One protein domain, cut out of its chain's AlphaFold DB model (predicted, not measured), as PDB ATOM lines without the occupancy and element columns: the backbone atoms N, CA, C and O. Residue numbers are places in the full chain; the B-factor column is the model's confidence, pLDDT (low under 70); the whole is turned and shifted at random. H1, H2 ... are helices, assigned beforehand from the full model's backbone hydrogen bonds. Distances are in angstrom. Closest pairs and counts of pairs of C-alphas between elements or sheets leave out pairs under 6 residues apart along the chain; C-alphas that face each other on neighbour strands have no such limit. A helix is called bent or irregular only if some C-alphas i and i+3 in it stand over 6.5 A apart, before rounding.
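AT A GLANCE: This is residues 306 to 348 of the 349 residues of an uncharacterized protein of Dictyostelium purpureum (UniProt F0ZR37). One long helix, H1, makes the long arm of an L, and a shorter helix, H2, turns off sharply at its far end as the short arm; the two meet at a corner and share no core. Most of H1 and most of H2 stand free. The printed part has 43 residues with two named helices, H1 then H2, and no named strand: the class is all helix. The whole is extended, with a radius of gyration of the C-alphas of 14.8 A, and flat, spanning 42 by 25 by 9 A.

IN THESE COORDINATES: H1, residues 306 to 331, runs 37.3 A from C-alpha 306 at (64.308, 72.871, 112.918) to C-alpha 331 at (81.942, 78.466, 80.562). H2, residues 333 to 346, runs 20.4 A and ends at C-alpha 346 at (70.717, 63.186, 76.235). H2 is irregular: C-alphas 334 and 337 are 8.2 A apart, against about 5 A in a regular helix, and its line is a rough one.

HOW THE PARTS SIT: H1 and H2 touch only at the corner by their link, with 4 pairs of C-alphas within 8 A. The closest C-alphas are those of Ile 329 and Phe 335, 6.0 A apart. H1 touches H2 with residues 329 to 330 alone, and H2 touches H1 with residues 335 to 339 alone. Their lines stand at a steep tilt of 69 degrees, only just short of about perpendicular, and they run opposite ways. Their centres are 21.8 A apart. Every O i to N i+4 pair in H1 is within hydrogen-bond range; in H2, 8 of 10 are.

THE WHOLE: The two C-alphas farthest apart, those of Gln 306 and Lys 348, are 42.7 A apart. The printed part has no cut, and the link from H1 to H2, one residue, is tight. Mean pLDDT of the printed part is 82.2; residues 333 to 337 and 347 to 348 are under 70.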
ATOM      1  N   GLN A 306      62.849  72.866 113.083       86.12
ATOM      2  CA  GLN A 306      64.308  72.871 112.918       86.12
ATOM      3  C   GLN A 306      64.759  71.821 111.901       86.12
ATOM      4  O   GLN A 306      65.600  72.109 111.051       86.12
ATOM      5  N   LEU A 307      64.166  70.626 111.947       88.44
ATOM      6  CA  LEU A 307      64.438  69.568 110.981       88.44
ATOM      7  C   LEU A 307      64.015  69.993 109.566       88.44
ATOM      8  O   LEU A 307      64.799  69.858 108.629       88.44
ATOM      9  N   ALA A 308      62.826  70.585 109.418       86.75
ATOM     10  CA  ALA A 308      62.351  71.132 108.149       86.75
ATOM     11  C   ALA A 308      63.279  72.236 107.615       86.75
ATOM     12  O   ALA A 308      63.613  72.234 106.433       86.75
ATOM     13  N   GLY A 309      63.754  73.134 108.486       92.06
ATOM     14  CA  GLY A 309      64.712  74.178 108.122       92.06
ATOM     15  C   GLY A 309      66.041  73.619 107.603       92.06
ATOM     16  O   GLY A 309      66.530  74.071 106.569       92.06
ATOM     17  N   ILE A 310      66.594  72.598 108.268       91.88
ATOM     18  CA  ILE A 310      67.828  71.923 107.829       91.88
ATOM     19  C   ILE A 310      67.618  71.236 106.475       91.88
ATOM     20  O   ILE A 310      68.451  71.384 105.581       91.88
ATOM     21  N   ILE A 311      66.496  70.533 106.293       92.19
ATOM     22  CA  ILE A 311      66.186  69.840 105.036       92.19
ATOM     23  C   ILE A 311      66.074  70.848 103.888       92.19
ATOM     24  O   ILE A 311      66.792  70.720 102.897       92.19
ATOM     25  N   ILE A 312      65.254  71.894 104.033       93.19
ATOM     26  CA  ILE A 312      65.054  72.907 102.986       93.19
ATOM     27  C   ILE A 312      66.365  73.642 102.678       93.19
ATOM     28  O   ILE A 312      66.716  73.811 101.510       93.19
ATOM     29  N   GLY A 313      67.122  74.026 103.712       92.56
ATOM     30  CA  GLY A 313      68.415  74.688 103.554       92.56
ATOM     31  C   GLY A 313      69.432  73.823 102.806       92.56
ATOM     32  O   GLY A 313      70.096  74.309 101.892       92.56
ATOM     33  N   SER A 314      69.510  72.528 103.132       91.50
ATOM     34  CA  SER A 314      70.424  71.590 102.470       91.50
ATOM     35  C   SER A 314      70.083  71.371 100.992       91.50
ATOM     36  O   SER A 314      70.981  71.392 100.150       91.50
ATOM     37  N   VAL A 315      68.794  71.250 100.651       94.44
ATOM     38  CA  VAL A 315      68.330  71.084  99.264       94.44
ATOM     39  C   VAL A 315      68.597  72.347  98.447       94.44
ATOM     40  O   VAL A 315      69.139  72.263  97.345       94.44
ATOM     41  N   ALA A 316      68.284  73.527  98.990       94.25
ATOM     42  CA  ALA A 316      68.549  74.795  98.315       94.25
ATOM     43  C   ALA A 316      70.052  74.998  98.057       94.25
ATOM     44  O   ALA A 316      70.451  75.359  96.947       94.25
ATOM     45  N   PHE A 317      70.893  74.701  99.051       94.75
ATOM     46  CA  PHE A 317      72.346  74.786  98.920       94.75
ATOM     47  C   PHE A 317      72.896  73.801  97.881       94.75
ATOM     48  O   PHE A 317      73.723  74.178  97.048       94.75
ATOM     49  N   PHE A 318      72.390  72.563  97.862       94.44
ATOM     50  CA  PHE A 318      72.760  71.567  96.858       94.44
ATOM     51  C   PHE A 318      72.405  72.024  95.435       94.44
ATOM     52  O   PHE A 318      73.250  71.963  94.543       94.44
ATOM     53  N   CYS A 319      71.200  72.563  95.225       93.50
ATOM     54  CA  CYS A 319      70.793  73.115  93.930       93.50
ATOM     55  C   CYS A 319      71.717  74.252  93.467       93.50
ATOM     56  O   CYS A 319      72.110  74.291  92.301       93.50
ATOM     57  N   ILE A 320      72.115  75.150  94.375       93.94
ATOM     58  CA  ILE A 320      73.059  76.236  94.068       93.94
ATOM     59  C   ILE A 320      74.423  75.671  93.651       93.94
ATOM     60  O   ILE A 320      74.978  76.107  92.641       93.94
ATOM     61  N   ILE A 321      74.944  74.671  94.368       94.06
ATOM     62  CA  ILE A 321      76.203  74.001  94.010       94.06
ATOM     63  C   ILE A 321      76.114  73.381  92.613       94.06
ATOM     64  O   ILE A 321      77.011  73.590  91.797       94.06
ATOM     65  N   VAL A 322      75.029  72.667  92.305       92.25
ATOM     66  CA  VAL A 322      74.824  72.052  90.985       92.25
ATOM     67  C   VAL A 322      74.811  73.114  89.884       92.25
ATOM     68  O   VAL A 322      75.490  72.946  88.872       92.25
ATOM     69  N   LEU A 323      74.117  74.238  90.083       91.12
ATOM     70  CA  LEU A 323      74.093  75.338  89.113       91.12
ATOM     71  C   LEU A 323      75.477  75.965  88.901       91.12
ATOM     72  O   LEU A 323      75.846  76.261  87.763       91.12
ATOM     73  N   ILE A 324      76.263  76.139  89.968       90.38
ATOM     74  CA  ILE A 324      77.642  76.637  89.873       90.38
ATOM     75  C   ILE A 324      78.510  75.649  89.087       90.38
ATOM     76  O   ILE A 324      79.230  76.066  88.179       90.38
ATOM     77  N   ILE A 325      78.411  74.348  89.377       87.69
ATOM     78  CA  ILE A 325      79.154  73.298  88.665       87.69
ATOM     79  C   ILE A 325      78.786  73.295  87.181       87.69
ATOM     80  O   ILE A 325      79.677  73.325  86.332       87.69
ATOM     81  N   ILE A 326      77.490  73.329  86.854       85.75
ATOM     82  CA  ILE A 326      77.003  73.425  85.473       85.75
ATOM     83  C   ILE A 326      77.604  74.665  84.805       85.75
ATOM     84  O   ILE A 326      78.208  74.553  83.739       85.75
ATOM     85  N   LYS A 327      77.518  75.839  85.438       86.06
ATOM     86  CA  LYS A 327      78.053  77.087  84.880       86.06
ATOM     87  C   LYS A 327      79.559  77.003  84.611       86.06
ATOM     88  O   LYS A 327      79.993  77.407  83.534       86.06
ATOM     89  N   VAL A 328      80.343  76.451  85.538       85.50
ATOM     90  CA  VAL A 328      81.799  76.273  85.384       85.50
ATOM     91  C   VAL A 328      82.123  75.298  84.251       85.50
ATOM     92  O   VAL A 328      82.996  75.585  83.428       85.50
ATOM     93  N   ILE A 329      81.402  74.176  84.158       81.12
ATOM     94  CA  ILE A 329      81.566  73.209  83.065       81.12
ATOM     95  C   ILE A 329      81.240  73.871  81.723       81.12
ATOM     96  O   ILE A 329      82.003  73.717  80.769       81.12
ATOM     97  N   TYR A 330      80.153  74.642  81.630       78.50
ATOM     98  CA  TYR A 330      79.741  75.291  80.385       78.50
ATOM     99  C   TYR A 330      80.636  76.466  79.977       78.50
ATOM    100  O   TYR A 330      80.956  76.567  78.790       78.50
ATOM    101  N   SER A 331      81.112  77.299  80.905       79.19
ATOM    102  CA  SER A 331      81.942  78.466  80.562       79.19
ATOM    103  C   SER A 331      83.413  78.125  80.311       79.19
ATOM    104  O   SER A 331      84.109  78.890  79.650       79.19
ATOM    105  N   SER A 332      83.910  76.995  80.824       75.31
ATOM    106  CA  SER A 332      85.318  76.627  80.677       75.31
ATOM    107  C   SER A 332      85.576  75.822  79.388       75.31
ATOM    108  O   SER A 332      84.889  74.826  79.120       75.31
ATOM    109  N   PRO A 333      86.590  76.192  78.583       66.88
ATOM    110  CA  PRO A 333      86.979  75.448  77.383       66.88
ATOM    111  C   PRO A 333      87.694  74.123  77.705       66.88
ATOM    112  O   PRO A 333      87.799  73.258  76.840       66.88
ATOM    113  N   ARG A 334      88.142  73.922  78.955       69.38
ATOM    114  CA  ARG A 334      88.894  72.727  79.387       69.38
ATOM    115  C   ARG A 334      88.030  71.470  79.577       69.38
ATOM    116  O   ARG A 334      88.576  70.378  79.661       69.38
ATOM    117  N   PHE A 335      86.701  71.596  79.612       69.38
ATOM    118  CA  PHE A 335      85.769  70.479  79.857       69.38
ATOM    119  C   PHE A 335      85.026  69.996  78.595       69.38
ATOM    120  O   PHE A 335      83.910  69.483  78.679       69.38
ATOM    121  N   LEU A 336      85.628  70.142  77.408       67.69
ATOM    122  CA  LEU A 336      85.008  69.773  76.126       67.69
ATOM    123  C   LEU A 336      84.594  68.288  76.062       67.69
ATOM    124  O   LEU A 336      83.495  67.972  75.609       67.69
ATOM    125  N   SER A 337      85.419  67.383  76.598       69.50
ATOM    126  CA  SER A 337      85.134  65.938  76.643       69.50
ATOM    127  C   SER A 337      83.895  65.600  77.483       69.50
ATOM    128  O   SER A 337      83.113  64.727  77.110       69.50
ATOM    129  N   VAL A 338      83.669  66.332  78.580       71.75
ATOM    130  CA  VAL A 338      82.500  66.163  79.463       71.75
ATOM    131  C   VAL A 338      81.231  66.688  78.785       71.75
ATOM    132  O   VAL A 338      80.191  66.033  78.832       71.75
ATOM    133  N   LYS A 339      81.316  67.818  78.067       72.56
ATOM    134  CA  LYS A 339      80.197  68.359  77.271       72.56
ATOM    135  C   LYS A 339      79.741  67.379  76.187       72.56
ATOM    136  O   LYS A 339      78.544  67.155  76.025       72.56
ATOM    137  N   ILE A 340      80.688  66.766  75.473       73.12
ATOM    138  CA  ILE A 340      80.399  65.771  74.426       73.12
ATOM    139  C   ILE A 340      79.755  64.513  75.026       73.12
ATOM    140  O   ILE A 340      78.840  63.954  74.423       73.12
ATOM    141  N   PHE A 341      80.196  64.081  76.212       76.69
ATOM    142  CA  PHE A 341      79.600  62.948  76.924       76.69
ATOM    143  C   PHE A 341      78.135  63.212  77.300       76.69
ATOM    144  O   PHE A 341      77.271  62.420  76.927       76.69
ATOM    145  N   PHE A 342      77.829  64.350  77.937       74.62
ATOM    146  CA  PHE A 342      76.445  64.715  78.270       74.62
ATOM    147  C   PHE A 342      75.567  64.894  77.024       74.62
ATOM    148  O   PHE A 342      74.440  64.408  77.002       74.62
ATOM    149  N   TYR A 343      76.086  65.506  75.953       74.75
ATOM    150  CA  TYR A 343      75.360  65.632  74.683       74.75
ATOM    151  C   TYR A 343      75.019  64.265  74.063       74.75
ATOM    152  O   TYR A 343      73.909  64.066  73.575       74.75
ATOM    153  N   LYS A 344      75.942  63.296  74.110       73.88
ATOM    154  CA  LYS A 344      75.680  61.923  73.642       73.88
ATOM    155  C   LYS A 344      74.666  61.184  74.517       73.88
ATOM    156  O   LYS A 344      73.924  60.366  73.983       73.88
ATOM    157  N   LEU A 345      74.642  61.460  75.821       74.75
ATOM    158  CA  LEU A 345      73.725  60.828  76.770       74.75
ATOM    159  C   LEU A 345      72.277  61.295  76.553       74.75
ATOM    160  O   LEU A 345      71.389  60.464  76.419       74.75
ATOM    161  N   PHE A 346      72.055  62.608  76.426       70.44
ATOM    162  CA  PHE A 346      70.717  63.186  76.235       70.44
ATOM    163  C   PHE A 346      70.166  63.063  74.809       70.44
ATOM    164  O   PHE A 346      68.969  63.210  74.614       70.44
ATOM    165  N   LYS A 347      71.010  62.784  73.806       69.00
ATOM    166  CA  LYS A 347      70.573  62.534  72.419       69.00
ATOM    167  C   LYS A 347      70.097  61.089  72.185       69.00
ATOM    168  O   LYS A 347      69.640  60.774  71.091       69.00
ATOM    169  N   LYS A 348      70.286  60.193  73.163       54.88
ATOM    170  CA  LYS A 348      69.982  58.754  73.048       54.88
ATOM    171  C   LYS A 348      68.732  58.307  73.826       54.88
ATOM    172  O   LYS A 348      68.400  57.125  73.779       54.88
TER     173      LYS A 348